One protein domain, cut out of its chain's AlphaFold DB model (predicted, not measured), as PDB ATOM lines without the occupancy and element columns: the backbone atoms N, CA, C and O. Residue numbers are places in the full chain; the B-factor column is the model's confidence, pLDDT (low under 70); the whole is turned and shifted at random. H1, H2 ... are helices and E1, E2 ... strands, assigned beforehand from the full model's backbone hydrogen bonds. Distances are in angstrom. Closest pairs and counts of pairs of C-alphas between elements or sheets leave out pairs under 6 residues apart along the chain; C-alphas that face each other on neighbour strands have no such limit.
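AT A GLANCE: This is residues 57 to 161 of the 161 residues of an uncharacterized protein of Shewanella sp. SG41-4 (UniProt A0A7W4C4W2). A small sheet of two parallel strands, E1 and E2, lies by the later part of H2, the middle helix, on which H3, H4 and the early part of H5 pack. H5 then runs away as a long arm, and residues 149 to 161 stick out free. The 105 printed residues hold, in order, E1 H1 H2 E2 H3 H4 H5, and the class is mostly helix. The whole is only just loose, close to compact, with a radius of gyration of the C-alphas of 15.7 A and spans of 48 by 39 by 23 A.

IN THESE COORDINATES: E1 is residues 57 to 60, beginning at C-alpha 57 (42.904, 0.698, -12.100), and E2 is 95 to 99. H1 is 62 to 72, 15.4 A long; H2 is 76 to 92, 24.5 A; H3 is 117 to 126, 14.2 A; H4 is 132 to 135. H5, 137 to 160, is 35.5 A long and ends at C-alpha 160 (34.682, -0.270, -53.159).

HOW THE PARTS SIT: E1 and E2 are parallel at 40 degrees, with N 60 and O 98 2.8 A apart, within hydrogen-bond range. E1, H1, H2 and E2 form a strand-helix-strand unit, two parallel neighbour strands with helices between, its crossover right-handed. The closest C-alphas of H2 and E2, Leu 90 and Ile 96, are 6.8 A apart. H2, the hub, touches H3 with residues 82 to 89 alone, at a steep tilt of 40 degrees, the same way; the closest C-alphas, Tyr 82 and Ile 117, are 6.1 A apart. H2 touches H4, closest at the C-alphas of Glu 81 and Arg 133, 6.2 A. H2 touches H5 at a steep tilt of 63 degrees, opposite ways, through residues 140 to 144 of H5 alone; the closest C-alphas, Lys 77 and Tyr 140, are 6.1 A apart. H1 is close to H2 but not clearly touching, with the C-alphas of Phe 69 and Glu 79 closest at 6.9 A. In H1, H2, H3 and H5 every O i to N i+4 pair is within hydrogen-bond range; H4 is too short for one.

THE WHOLE: The C-alphas of Glu 126 and Gln 161 are the farthest apart, 50.7 A. The printed part has no cut, and the link E2 to H3, residues 100 to 116, is long. Residues 157 to 161 have pLDDT under 70.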
ATOM      1  N   VAL A  57      42.959   0.358 -10.672       81.00
ATOM      2  CA  VAL A  57      42.904   0.698 -12.100       81.00
ATOM      3  C   VAL A  57      43.889  -0.165 -12.869       81.00
ATOM      4  O   VAL A  57      45.085  -0.175 -12.559       81.00
ATOM      5  N   ARG A  58      43.392  -0.854 -13.899       84.31
ATOM      6  CA  ARG A  58      44.198  -1.675 -14.806       84.31
ATOM      7  C   ARG A  58      43.977  -1.276 -16.255       84.31
ATOM      8  O   ARG A  58      42.869  -0.948 -16.670       84.31
ATOM      9  N   VAL A  59      45.054  -1.308 -17.027       85.44
ATOM     10  CA  VAL A  59      45.063  -0.924 -18.437       85.44
ATOM     11  C   VAL A  59      44.848  -2.158 -19.296       85.44
ATOM     12  O   VAL A  59      45.584  -3.137 -19.193       85.44
ATOM     13  N   ILE A  60      43.841  -2.098 -20.159       85.19
ATOM     14  CA  ILE A  60      43.491  -3.149 -21.105       85.19
ATOM     15  C   ILE A  60      43.991  -2.726 -22.487       85.19
ATOM     16  O   ILE A  60      43.455  -1.804 -23.105       85.19
ATOM     17  N   SER A  61      45.026  -3.415 -22.964       84.69
ATOM     18  CA  SER A  61      45.549  -3.271 -24.323       84.69
ATOM     19  C   SER A  61      44.781  -4.191 -25.267       84.69
ATOM     20  O   SER A  61      44.951  -5.412 -25.232       84.69
ATOM     21  N   THR A  62      43.945  -3.611 -26.128       82.50
ATOM     22  CA  THR A  62      43.182  -4.376 -27.133       82.50
ATOM     23  C   THR A  62      44.114  -5.055 -28.131       82.50
ATOM     24  O   THR A  62      43.871  -6.193 -28.528       82.50
ATOM     25  N   LYS A  63      45.230  -4.401 -28.471       86.06
ATOM     26  CA  LYS A  63      46.273  -4.968 -29.328       86.06
ATOM     27  C   LYS A  63      46.915  -6.202 -28.693       86.06
ATOM     28  O   LYS A  63      46.996  -7.239 -29.339       86.06
ATOM     29  N   SER A  64      47.344  -6.102 -27.436       86.44
ATOM     30  CA  SER A  64      47.984  -7.230 -26.744       86.44
ATOM     31  C   SER A  64      47.013  -8.388 -26.537       86.44
ATOM     32  O   SER A  64      47.419  -9.541 -26.613       86.44
ATOM     33  N   MET A  65      45.732  -8.088 -26.311       86.19
ATOM     34  CA  MET A  65      44.682  -9.096 -26.194       86.19
ATOM     35  C   MET A  65      44.424  -9.812 -27.528       86.19
ATOM     36  O   MET A  65      44.361 -11.035 -27.552       86.19
ATOM     37  N   ALA A  66      44.381  -9.083 -28.647       84.75
ATOM     38  CA  ALA A  66      44.265  -9.685 -29.975       84.75
ATOM     39  C   ALA A  66      45.487 -10.555 -30.330       84.75
ATOM     40  O   ALA A  66      45.335 -11.678 -30.801       84.75
ATOM     41  N   GLU A  67      46.705 -10.070 -30.061       90.00
ATOM     42  CA  GLU A  67      47.939 -10.850 -30.250       90.00
ATOM     43  C   GLU A  67      47.949 -12.120 -29.387       90.00
ATOM     44  O   GLU A  67      48.401 -13.173 -29.839       90.00
ATOM     45  N   TYR A  68      47.432 -12.028 -28.159       89.50
ATOM     46  CA  TYR A  68      47.272 -13.164 -27.260       89.50
ATOM     47  C   TYR A  68      46.302 -14.203 -27.836       89.50
ATOM     48  O   TYR A  68      46.685 -15.360 -27.976       89.50
ATOM     49  N   PHE A  69      45.101 -13.797 -28.255       90.38
ATOM     50  CA  PHE A  69      44.101 -14.712 -28.820       90.38
ATOM     51  C   PHE A  69      44.590 -15.425 -30.082       90.38
ATOM     52  O   PHE A  69      44.422 -16.637 -30.205       90.38
ATOM     53  N   ILE A  70      45.274 -14.704 -30.977       89.38
ATOM     54  CA  ILE A  70      45.875 -15.292 -32.183       89.38
ATOM     55  C   ILE A  70      46.922 -16.343 -31.809       89.38
ATOM     56  O   ILE A  70      46.980 -17.403 -32.430       89.38
ATOM     57  N   ARG A  71      47.763 -16.054 -30.810       93.81
ATOM     58  CA  ARG A  71      48.831 -16.966 -30.388       93.81
ATOM     59  C   ARG A  71      48.285 -18.247 -29.764       93.81
ATOM     60  O   ARG A  71      48.809 -19.315 -30.060       93.81
ATOM     61  N   GLU A  72      47.263 -18.137 -28.922       90.75
ATOM     62  CA  GLU A  72      46.629 -19.300 -28.289       90.75
ATOM     63  C   GLU A  72      45.654 -20.031 -29.236       90.75
ATOM     64  O   GLU A  72      45.196 -21.129 -28.933       90.75
ATOM     65  N   GLY A  73      45.357 -19.455 -30.407       91.38
ATOM     66  CA  GLY A  73      44.489 -20.065 -31.415       91.38
ATOM     67  C   GLY A  73      43.019 -20.108 -31.001       91.38
ATOM     68  O   GLY A  73      42.315 -21.058 -31.345       91.38
ATOM     69  N   TYR A  74      42.556 -19.112 -30.242       89.81
ATOM     70  CA  TYR A  74      41.176 -19.062 -29.769       89.81
ATOM     71  C   TYR A  74      40.198 -18.794 -30.917       89.81
ATOM     72  O   TYR A  74      40.416 -17.933 -31.767       89.81
ATOM     73  N   ASP A  75      39.096 -19.543 -30.936       89.06
ATOM     74  CA  ASP A  75      37.964 -19.252 -31.809       89.06
ATOM     75  C   ASP A  75      37.155 -18.053 -31.286       89.06
ATOM     76  O   ASP A  75      37.224 -17.697 -30.109       89.06
ATOM     77  N   THR A  76      36.318 -17.466 -32.143       85.38
ATOM     78  CA  THR A  76      35.510 -16.287 -31.803       85.38
ATOM     79  C   THR A  76      34.602 -16.489 -30.585       85.38
ATOM     80  O   THR A  76      34.438 -15.566 -29.789       85.38
ATOM     81  N   LYS A  77      34.015 -17.678 -30.385       87.75
ATOM     82  CA  LYS A  77      33.181 -17.936 -29.198       87.75
ATOM     83  C   LYS A  77      34.040 -17.915 -27.933       87.75
ATOM     84  O   LYS A  77      33.623 -17.350 -26.925       87.75
ATOM     85  N   THR A  78      35.238 -18.484 -28.001       90.38
ATOM     86  CA  THR A  78      36.209 -18.503 -26.902       90.38
ATOM     87  C   THR A  78      36.776 -17.105 -26.606       90.38
ATOM     88  O   THR A  78      36.913 -16.743 -25.442       90.38
ATOM     89  N   GLU A  79      37.013 -16.266 -27.620       88.25
ATOM     90  CA  GLU A  79      37.382 -14.852 -27.432       88.25
ATOM     91  C   GLU A  79      36.275 -14.055 -26.718       88.25
ATOM     92  O   GLU A  79      36.541 -13.291 -25.787       88.25
ATOM     93  N   LEU A  80      35.015 -14.244 -27.129       88.25
ATOM     94  CA  LEU A  80      33.863 -13.603 -26.487       88.25
ATOM     95  C   LEU A  80      33.716 -14.064 -25.032       88.25
ATOM     96  O   LEU A  80      33.477 -13.239 -24.151       88.25
ATOM     97  N   GLU A  81      33.892 -15.364 -24.786       91.50
ATOM     98  CA  GLU A  81      33.845 -15.954 -23.448       91.50
ATOM     99  C   GLU A  81      34.933 -15.340 -22.570       91.50
ATOM    100  O   GLU A  81      34.643 -14.875 -21.471       91.50
ATOM    101  N   TYR A  82      36.162 -15.244 -23.081       91.12
ATOM    102  CA  TYR A  82      37.281 -14.620 -22.380       91.12
ATOM    103  C   TYR A  82      36.941 -13.211 -21.902       91.12
ATOM    104  O   TYR A  82      37.161 -12.870 -20.740       91.12
ATOM    105  N   ILE A  83      36.392 -12.385 -22.795       89.06
ATOM    106  CA  ILE A  83      36.044 -10.997 -22.489       89.06
ATOM    107  C   ILE A  83      34.955 -10.928 -21.415       89.06
ATOM    108  O   ILE A  83      35.031 -10.082 -20.524       89.06
ATOM    109  N   ASP A  84      33.946 -11.792 -21.485       88.94
ATOM    110  CA  ASP A  84      32.842 -11.778 -20.525       88.94
ATOM    111  C   ASP A  84      33.285 -12.278 -19.147       88.94
ATOM    112  O   ASP A  84      32.989 -11.634 -18.139       88.94
ATOM    113  N   ILE A  85      34.074 -13.356 -19.098       90.69
ATOM    114  CA  ILE A  85      34.684 -13.831 -17.854       90.69
ATOM    115  C   ILE A  85      35.580 -12.741 -17.256       90.69
ATOM    116  O   ILE A  85      35.505 -12.466 -16.057       90.69
ATOM    117  N   LEU A  86      36.405 -12.089 -18.079       90.56
ATOM    118  CA  LEU A  86      37.292 -11.034 -17.610       90.56
ATOM    119  C   LEU A  86      36.505  -9.878 -16.982       90.56
ATOM    120  O   LEU A  86      36.879  -9.422 -15.907       90.56
ATOM    121  N   LYS A  87      35.408  -9.428 -17.601       88.38
ATOM    122  CA  LYS A  87      34.542  -8.384 -17.024       88.38
ATOM    123  C   LYS A  87      34.010  -8.788 -15.653       88.38
ATOM    124  O   LYS A  87      34.152  -8.019 -14.710       88.38
ATOM    125  N   LEU A  88      33.481 -10.007 -15.530       86.62
ATOM    126  CA  LEU A  88      32.976 -10.519 -14.255       86.62
ATOM    127  C   LEU A  88      34.069 -10.521 -13.180       86.62
ATOM    128  O   LEU A  88      33.839 -10.056 -12.070       86.62
ATOM    129  N   LEU A  89      35.274 -10.993 -13.508       86.75
ATOM    130  CA  LEU A  89      36.390 -11.038 -12.562       86.75
ATOM    131  C   LEU A  89      36.884  -9.642 -12.160       86.75
ATOM    132  O   LEU A  89      37.221  -9.428 -10.992       86.75
ATOM    133  N   LEU A  90      36.920  -8.693 -13.100       86.88
ATOM    134  CA  LEU A  90      37.281  -7.303 -12.823       86.88
ATOM    135  C   LEU A  90      36.253  -6.641 -11.898       86.88
ATOM    136  O   LEU A  90      36.647  -6.028 -10.906       86.88
ATOM    137  N   ASP A  91      34.961  -6.845 -12.160       85.50
ATOM    138  CA  ASP A  91      33.872  -6.327 -11.329       85.50
ATOM    139  C   ASP A  91      33.932  -6.902  -9.905       85.50
ATOM    140  O   ASP A  91      33.871  -6.152  -8.930       85.50
ATOM    141  N   GLN A  92      34.135  -8.219  -9.763       84.25
ATOM    142  CA  GLN A  92      34.274  -8.865  -8.448       84.25
ATOM    143  C   GLN A  92      35.513  -8.394  -7.680       84.25
ATOM    144  O   GLN A  92      35.496  -8.315  -6.453       84.25
ATOM    145  N   SER A  93      36.586  -8.055  -8.396       82.75
ATOM    146  CA  SER A  93      37.839  -7.581  -7.800       82.75
ATOM    147  C   SER A  93      37.864  -6.066  -7.555       82.75
ATOM    148  O   SER A  93      38.892  -5.546  -7.125       82.75
ATOM    149  N   ASN A  94      36.767  -5.344  -7.827       82.50
ATOM    150  CA  ASN A  94      36.704  -3.879  -7.781       82.50
ATOM    151  C   ASN A  94      37.805  -3.220  -8.644       82.50
ATOM    152  O   ASN A  94      38.427  -2.230  -8.250       82.50
ATOM    153  N   ILE A  95      38.082  -3.800  -9.817       81.56
ATOM    154  CA  ILE A  95      39.084  -3.315 -10.767       81.56
ATOM    155  C   ILE A  95      38.387  -2.592 -11.921       81.56
ATOM    156  O   ILE A  95      37.575  -3.166 -12.641       81.56
ATOM    157  N   ILE A  96      38.777  -1.346 -12.168       82.38
ATOM    158  CA  ILE A  96      38.345  -0.565 -13.325       82.38
ATOM    159  C   ILE A  96      39.325  -0.799 -14.477       82.38
ATOM    160  O   ILE A  96      40.497  -0.412 -14.414       82.38
ATOM    161  N   GLY A  97      38.823  -1.407 -15.552       82.94
ATOM    162  CA  GLY A  97      39.538  -1.561 -16.817       82.94
ATOM    163  C   GLY A  97      39.490  -0.287 -17.663       82.94
ATOM    164  O   GLY A  97      38.411   0.171 -18.032       82.94
ATOM    165  N   ILE A  98      40.648   0.272 -18.013       83.25
ATOM    166  CA  ILE A  98      40.769   1.437 -18.905       83.25
ATOM    167  C   ILE A  98      41.436   1.004 -20.209       83.25
ATOM    168  O   ILE A  98      42.458   0.323 -20.178       83.25
ATOM    169  N   SER A  99      40.899   1.418 -21.360       80.06
ATOM    170  CA  SER A  99      41.558   1.166 -22.647       80.06
ATOM    171  C   SER A  99      42.895   1.903 -22.732       80.06
ATOM    172  O   SER A  99      42.987   3.093 -22.431       80.06
ATOM    173  N   ASP A 100      43.917   1.212 -23.229       80.62
ATOM    174  CA  ASP A 100      45.225   1.781 -23.561       80.62
ATOM    175  C   ASP A 100      45.152   3.024 -24.469       80.62
ATOM    176  O   ASP A 100      45.941   3.956 -24.306       80.62
ATOM    177  N   THR A 101      44.174   3.085 -25.378       81.31
ATOM    178  CA  THR A 101      43.932   4.238 -26.267       81.31
ATOM    179  C   THR A 101      43.490   5.505 -25.535       81.31
ATOM    180  O   THR A 101      43.650   6.606 -26.056       81.31
ATOM    181  N   SER A 102      42.941   5.368 -24.325       78.56
ATOM    182  CA  SER A 102      42.444   6.489 -23.518       78.56
ATOM    183  C   SER A 102      43.535   7.140 -22.659       78.56
ATOM    184  O   SER A 102      43.286   8.154 -22.007       78.56
ATOM    185  N   LEU A 103      44.745   6.573 -22.632       77.62
ATOM    186  CA  LEU A 103      45.839   7.057 -21.798       77.62
ATOM    187  C   LEU A 103      46.714   8.069 -22.537       77.62
ATOM    188  O   LEU A 103      47.234   7.803 -23.617       77.62
ATOM    189  N   GLN A 104      46.965   9.211 -21.892       77.19
ATOM    190  CA  GLN A 104      47.912  10.217 -22.388       77.19
ATOM    191  C   GLN A 104      49.378   9.803 -22.173       77.19
ATOM    192  O   GLN A 104      50.259  10.233 -22.915       77.19
ATOM    193  N   PHE A 105      49.643   8.947 -21.180       76.44
ATOM    194  CA  PHE A 105      50.981   8.469 -20.832       76.44
ATOM    195  C   PHE A 105      50.979   6.946 -20.721       76.44
ATOM    196  O   PHE A 105      50.159   6.371 -20.008       76.44
ATOM    197  N   LYS A 106      51.913   6.288 -21.413       73.31
ATOM    198  CA  LYS A 106      52.040   4.827 -21.392       73.31
ATOM    199  C   LYS A 106      52.908   4.392 -20.215       73.31
ATOM    200  O   LYS A 106      54.052   4.826 -20.096       73.31
ATOM    201  N   SER A 107      52.379   3.519 -19.361       75.88
ATOM    202  CA  SER A 107      53.125   2.896 -18.268       75.88
ATOM    203  C   SER A 107      52.733   1.432 -18.142       75.88
ATOM    204  O   SER A 107      51.581   1.128 -17.856       75.88
ATOM    205  N   THR A 108      53.714   0.540 -18.278       78.56
ATOM    206  CA  THR A 108      53.508  -0.916 -18.210       78.56
ATOM    207  C   THR A 108      53.180  -1.420 -16.805       78.56
ATOM    208  O   THR A 108      52.747  -2.553 -16.625       78.56
ATOM    209  N   LYS A 109      53.366  -0.583 -15.776       80.69
ATOM    210  CA  LYS A 109      53.088  -0.938 -14.377       80.69
ATOM    211  C   LYS A 109      51.610  -1.268 -14.140       80.69
ATOM    212  O   LYS A 109      51.297  -2.048 -13.242       80.69
ATOM    213  N   TYR A 110      50.722  -0.646 -14.909       81.38
ATOM    214  CA  TYR A 110      49.276  -0.761 -14.738       81.38
ATOM    215  C   TYR A 110      48.643  -1.740 -15.724       81.38
ATOM    216  O   TYR A 110      47.433  -1.943 -15.662       81.38
ATOM    217  N   ASP A 111      49.435  -2.363 -16.596       84.81
ATOM    218  CA  ASP A 111      48.921  -3.294 -17.592       84.81
ATOM    219  C   ASP A 111      48.237  -4.479 -16.910       84.81
ATOM    220  O   ASP A 111      48.712  -5.039 -15.912       84.81
ATOM    221  N   LEU A 112      47.075  -4.838 -17.446       85.38
ATOM    222  CA  LEU A 112      46.374  -6.043 -17.059       85.38
ATOM    223  C   LEU A 112      47.166  -7.250 -17.567       85.38
ATOM    224  O   LEU A 112      47.437  -7.384 -18.762       85.38
ATOM    225  N   LYS A 113      47.509  -8.162 -16.657       87.44
ATOM    226  CA  LYS A 113      48.113  -9.437 -17.033       87.44
ATOM    227  C   LYS A 113      47.052 -10.332 -17.674       87.44
ATOM    228  O   LYS A 113      46.035 -10.623 -17.051       87.44
ATOM    229  N   LEU A 114      47.331 -10.802 -18.886       87.50
ATOM    230  CA  LEU A 114      46.512 -11.801 -19.565       87.50
ATOM    231  C   LEU A 114      46.845 -13.189 -19.006       87.50
ATOM    232  O   LEU A 114      48.017 -13.564 -18.923       87.50
ATOM    233  N   ASN A 115      45.814 -13.921 -18.597       89.88
ATOM    234  CA  ASN A 115      45.910 -15.316 -18.165       89.88
ATOM    235  C   ASN A 115      45.174 -16.207 -19.166       89.88
ATOM    236  O   ASN A 115      44.352 -15.702 -19.926       89.88
ATOM    237  N   ASP A 116      45.457 -17.507 -19.141       92.44
ATOM    238  CA  ASP A 116      44.763 -18.482 -19.982       92.44
ATOM    239  C   ASP A 116      43.275 -18.592 -19.623       92.44
ATOM    240  O   ASP A 116      42.895 -18.424 -18.458       92.44
ATOM    241  N   ILE A 117      42.437 -18.871 -20.624       93.06
ATOM    242  CA  ILE A 117      40.990 -19.016 -20.451       93.06
ATOM    243  C   ILE A 117      40.626 -20.045 -19.373       93.06
ATOM    244  O   ILE A 117      39.705 -19.803 -18.596       93.06
ATOM    245  N   ASP A 118      41.372 -21.142 -19.244       93.88
ATOM    246  CA  ASP A 118      41.109 -22.164 -18.231       93.88
ATOM    247  C   ASP A 118      41.409 -21.647 -16.821       93.88
ATOM    248  O   ASP A 118      40.671 -21.937 -15.879       93.88
ATOM    249  N   THR A 119      42.417 -20.779 -16.683       92.88
ATOM    250  CA  THR A 119      42.690 -20.080 -15.414       92.88
ATOM    251  C   THR A 119      41.547 -19.130 -15.055       92.88
ATOM    252  O   THR A 119      41.146 -19.037 -13.892       92.88
ATOM    253  N   LEU A 120      40.989 -18.431 -16.048       92.06
ATOM    254  CA  LEU A 120      39.858 -17.530 -15.835       92.06
ATOM    255  C   LEU A 120      38.580 -18.297 -15.455       92.06
ATOM    256  O   LEU A 120      37.879 -17.903 -14.523       92.06
ATOM    257  N   ARG A 121      38.304 -19.424 -16.122       93.62
ATOM    258  CA  ARG A 121      37.187 -20.328 -15.799       93.62
ATOM    259  C   ARG A 121      37.311 -20.898 -14.388       93.62
ATOM    260  O   ARG A 121      36.329 -20.910 -13.651       93.62
ATOM    261  N   GLN A 122      38.514 -21.327 -14.001       93.44
ATOM    262  CA  GLN A 122      38.778 -21.793 -12.643       93.44
ATOM    263  C   GLN A 122      38.515 -20.682 -11.619       93.44
ATOM    264  O   GLN A 122      37.837 -20.921 -10.624       93.44
ATOM    265  N   SER A 123      38.972 -19.458 -11.896       91.25
ATOM    266  CA  SER A 123      38.746 -18.306 -11.013       91.25
ATOM    267  C   SER A 123      37.251 -18.008 -10.821       91.25
ATOM    268  O   SER A 123      36.824 -17.708  -9.711       91.25
ATOM    269  N   LEU A 124      36.424 -18.135 -11.869       91.25
ATOM    270  CA  LEU A 124      34.964 -18.015 -11.732       91.25
ATOM    271  C   LEU A 124      34.361 -19.112 -10.857       91.25
ATOM    272  O   LEU A 124      33.537 -18.820  -9.989       91.25
ATOM    273  N   ALA A 125      34.781 -20.359 -11.070       90.81
ATOM    274  CA  ALA A 125      34.290 -21.493 -10.300       90.81
ATOM    275  C   ALA A 125      34.632 -21.355  -8.806       90.81
ATOM    276  O   ALA A 125      33.791 -21.638  -7.955       90.81
ATOM    277  N   GLU A 126      35.829 -20.853  -8.483       91.19
ATOM    278  CA  GLU A 126      36.255 -20.549  -7.109       91.19
ATOM    279  C   GLU A 126      35.400 -19.453  -6.450       91.19
ATOM    280  O   GLU A 126      35.172 -19.490  -5.241       91.19
ATOM    281  N   LEU A 127      34.867 -18.516  -7.241       86.94
ATOM    282  CA  LEU A 127      33.929 -17.483  -6.789       86.94
ATOM    283  C   LEU A 127      32.466 -17.959  -6.757       86.94
ATOM    284  O   LEU A 127      31.582 -17.191  -6.379       86.94
ATOM    285  N   GLY A 128      32.187 -19.206  -7.153       88.19
ATOM    286  CA  GLY A 128      30.828 -19.743  -7.248       88.19
ATOM    287  C   GLY A 128      29.989 -19.104  -8.361       88.19
ATOM    288  O   GLY A 128      28.761 -19.154  -8.306       88.19
ATOM    289  N   ILE A 129      30.637 -18.488  -9.352       86.31
ATOM    290  CA  ILE A 129      29.986 -17.855 -10.500       86.31
ATOM    291  C   ILE A 129      29.975 -18.856 -11.654       86.31
ATOM    292  O   ILE A 129      31.012 -19.398 -12.039       86.31
ATOM    293  N   GLU A 130      28.796 -19.109 -12.215       87.38
ATOM    294  CA  GLU A 130      28.657 -20.012 -13.354       87.38
ATOM    295  C   GLU A 130      29.261 -19.402 -14.628       87.38
ATOM    296  O   GLU A 130      29.215 -18.189 -14.845       87.38
ATOM    297  N   ASN A 131      29.830 -20.244 -15.492       88.06
ATOM    298  CA  ASN A 131      30.412 -19.782 -16.745       88.06
ATOM    299  C   ASN A 131      29.311 -19.183 -17.659       88.06
ATOM    300  O   ASN A 131      28.350 -19.890 -17.994       88.06
ATOM    301  N   PRO A 132      29.452 -17.921 -18.117       84.31
ATOM    302  CA  PRO A 132      28.451 -17.254 -18.954       84.31
ATOM    303  C   PRO A 132      28.181 -17.976 -20.282       84.31
ATOM    304  O   PRO A 132      27.072 -17.908 -20.811       84.31
ATOM    305  N   ARG A 133      29.157 -18.718 -20.818       85.25
ATOM    306  CA  ARG A 133      28.976 -19.499 -22.046       85.25
ATOM    307  C   ARG A 133      28.046 -20.689 -21.861       85.25
ATOM    308  O   ARG A 133      27.234 -20.954 -22.740       85.25
ATOM    309  N   ILE A 134      28.147 -21.379 -20.727       81.62
ATOM    310  CA  ILE A 134      27.312 -22.553 -20.424       81.62
ATOM    311  C   ILE A 134      25.858 -22.122 -20.216       81.62
ATOM    312  O   ILE A 134      24.933 -22.775 -20.688       81.62
ATOM    313  N   THR A 135      25.661 -20.988 -19.548       79.12
ATOM    314  CA  THR A 135      24.325 -20.469 -19.239       79.12
ATOM    315  C   THR A 135      23.623 -19.845 -20.441       79.12
ATOM    316  O   THR A 135      22.396 -19.743 -20.432       79.12
ATOM    317  N   ASN A 136      24.362 -19.426 -21.476       83.38
ATOM    318  CA  ASN A 136      23.805 -18.584 -22.534       83.38
ATOM    319  C   ASN A 136      24.378 -18.852 -23.937       83.38
ATOM    320  O   ASN A 136      24.680 -17.933 -24.699       83.38
ATOM    321  N   GLU A 137      24.520 -20.122 -24.309       86.69
ATOM    322  CA  GLU A 137      25.155 -20.530 -25.569       86.69
ATOM    323  C   GLU A 137      24.516 -19.910 -26.828       86.69
ATOM    324  O   GLU A 137      25.222 -19.479 -27.742       86.69
ATOM    325  N   ALA A 138      23.188 -19.761 -26.851       86.19
ATOM    326  CA  ALA A 138      22.476 -19.132 -27.966       86.19
ATOM    327  C   ALA A 138      22.875 -17.657 -28.179       86.19
ATOM    328  O   ALA A 138      22.903 -17.167 -29.312       86.19
ATOM    329  N   GLU A 139      23.212 -16.932 -27.109       87.50
ATOM    330  CA  GLU A 139      23.696 -15.557 -27.219       87.50
ATOM    331  C   GLU A 139      25.098 -15.501 -27.835       87.50
ATOM    332  O   GLU A 139      25.372 -14.615 -28.651       87.50
ATOM    333  N   TYR A 140      25.963 -16.468 -27.522       86.38
ATOM    334  CA  TYR A 140      27.298 -16.558 -28.119       86.38
ATOM    335  C   TYR A 140      27.231 -16.793 -29.626       86.38
ATOM    336  O   TYR A 140      27.956 -16.141 -30.375       86.38
ATOM    337  N   GLU A 141      26.317 -17.644 -30.091       88.00
ATOM    338  CA  GLU A 141      26.098 -17.848 -31.529       88.00
ATOM    339  C   GLU A 141      25.606 -16.581 -32.223       88.00
ATOM    340  O   GLU A 141      26.085 -16.213 -33.298       88.00
ATOM    341  N   LYS A 142      24.673 -15.865 -31.591       87.06
ATOM    342  CA  LYS A 142      24.178 -14.592 -32.116       87.06
ATOM    343  C   LYS A 142      25.297 -13.553 -32.219       87.06
ATOM    344  O   LYS A 142      25.391 -12.861 -33.233       87.06
ATOM    345  N   ARG A 143      26.139 -13.436 -31.189       82.12
ATOM    346  CA  ARG A 143      27.262 -12.486 -31.148       82.12
ATOM    347  C   ARG A 143      28.340 -12.830 -32.172       82.12
ATOM    348  O   ARG A 143      28.822 -11.931 -32.853       82.12
ATOM    349  N   GLU A 144      28.659 -14.109 -32.336       86.62
ATOM    350  CA  GLU A 144      29.588 -14.577 -33.367       86.62
ATOM    351  C   GLU A 144      29.080 -14.232 -34.777       86.62
ATOM    352  O   GLU A 144      29.823 -13.682 -35.596       86.62
ATOM    353  N   ASN A 145      27.804 -14.505 -35.061       85.88
ATOM    354  CA  ASN A 145      27.199 -14.190 -36.355       85.88
ATOM    355  C   ASN A 145      27.207 -12.684 -36.637       85.88
ATOM    356  O   ASN A 145      27.565 -12.270 -37.741       85.88
ATOM    357  N   LEU A 146      26.896 -11.864 -35.629       80.06
ATOM    358  CA  LEU A 146      26.967 -10.409 -35.736       80.06
ATOM    359  C   LEU A 146      28.395  -9.928 -36.033       80.06
ATOM    360  O   LEU A 146      28.593  -9.057 -36.876       80.06
ATOM    361  N   GLN A 147      29.406 -10.500 -35.378       78.12
ATOM    362  CA  GLN A 147      30.803 -10.132 -35.617       78.12
ATOM    363  C   GLN A 147      31.250 -10.480 -37.043       78.12
ATOM    364  O   GLN A 147      31.909  -9.668 -37.698       78.12
ATOM    365  N   LYS A 148      30.847 -11.649 -37.554       82.19
ATOM    366  CA  LYS A 148      31.085 -12.048 -38.951       82.19
ATOM    367  C   LYS A 148      30.400 -11.099 -39.933       82.19
ATOM    368  O   LYS A 148      31.007 -10.713 -40.931       82.19
ATOM    369  N   GLU A 149      29.164 -10.700 -39.642       83.44
ATOM    370  CA  GLU A 149      28.411  -9.749 -40.461       83.44
ATOM    371  C   GLU A 149      29.106  -8.382 -40.518       83.44
ATOM    372  O   GLU A 149      29.367  -7.875 -41.608       83.44
ATOM    373  N   ILE A 150      29.488  -7.823 -39.364       76.69
ATOM    374  CA  ILE A 150      30.215  -6.548 -39.277       76.69
ATOM    375  C   ILE A 150      31.517  -6.621 -40.082       76.69
ATOM    376  O   ILE A 150      31.809  -5.727 -40.877       76.69
ATOM    377  N   PHE A 151      32.290  -7.699 -39.924       73.88
ATOM    378  CA  PHE A 151      33.534  -7.874 -40.669       73.88
ATOM    379  C   PHE A 151      33.294  -7.943 -42.184       73.88
ATOM    380  O   PHE A 151      34.035  -7.328 -42.957       73.88
ATOM    381  N   SER A 152      32.241  -8.646 -42.612       80.31
ATOM    382  CA  SER A 152      31.841  -8.734 -44.018       80.31
ATOM    383  C   SER A 152      31.469  -7.366 -44.596       80.31
ATOM    384  O   SER A 152      31.932  -7.009 -45.681       80.31
ATOM    385  N   GLN A 153      30.705  -6.562 -43.853       78.19
ATOM    386  CA  GLN A 153      30.331  -5.207 -44.264       78.19
ATOM    387  C   GLN A 153      31.558  -4.289 -44.384       78.19
ATOM    388  O   GLN A 153      31.704  -3.580 -45.381       78.19
ATOM    389  N   LEU A 154      32.481  -4.343 -43.418       72.38
ATOM    390  CA  LEU A 154      33.713  -3.545 -43.437       72.38
ATOM    391  C   LEU A 154      34.625  -3.911 -44.616       72.38
ATOM    392  O   LEU A 154      35.145  -3.031 -45.299       72.38
ATOM    393  N   THR A 155      34.793  -5.205 -44.905       74.94
ATOM    394  CA  THR A 155      35.599  -5.654 -46.057       74.94
ATOM    395  C   THR A 155      34.948  -5.328 -47.398       74.94
ATOM    396  O   THR A 155      35.661  -5.024 -48.354       74.94
ATOM    397  N   GLN A 156      33.615  -5.345 -47.489       75.12
ATOM    398  CA  GLN A 156      32.910  -4.881 -48.686       75.12
ATOM    399  C   GLN A 156      33.116  -3.382 -48.921       75.12
ATOM    400  O   GLN A 156      33.440  -2.995 -50.039       75.12
ATOM    401  N   GLN A 157      32.999  -2.548 -47.885       67.25
ATOM    402  CA  GLN A 157      33.222  -1.102 -48.000       67.25
ATOM    403  C   GLN A 157      34.660  -0.761 -48.416       67.25
ATOM    404  O   GLN A 157      34.857   0.088 -49.281       67.25
ATOM    405  N   LEU A 158      35.655  -1.467 -47.869       59.16
ATOM    406  CA  LEU A 158      37.070  -1.285 -48.219       59.16
ATOM    407  C   LEU A 158      37.420  -1.731 -49.645       59.16
ATOM    408  O   LEU A 158      38.417  -1.275 -50.186       59.16
ATOM    409  N   ARG A 159      36.636  -2.628 -50.255       58.03
ATOM    410  CA  ARG A 159      36.855  -3.087 -51.638       58.03
ATOM    411  C   ARG A 159      36.277  -2.119 -52.682       58.03
ATOM    412  O   ARG A 159      36.621  -2.223 -53.855       58.03
ATOM    413  N   VAL A 160      35.362  -1.238 -52.276       59.19
ATOM    414  CA  VAL A 160      34.682  -0.270 -53.159       59.19
ATOM    415  C   VAL A 160      35.386   1.101 -53.161       59.19
ATOM    416  O   VAL A 160      35.089   1.928 -54.022       59.19
ATOM    417  N   GLN A 161      36.327   1.330 -52.239       48.84
ATOM    418  CA  GLN A 161      37.278   2.451 -52.263       48.84
ATOM    419  C   GLN A 161      38.547   2.082 -53.032       48.84
ATOM    420  O   GLN A 161      39.098   2.996 -53.685       48.84
TER     421      GLN A 161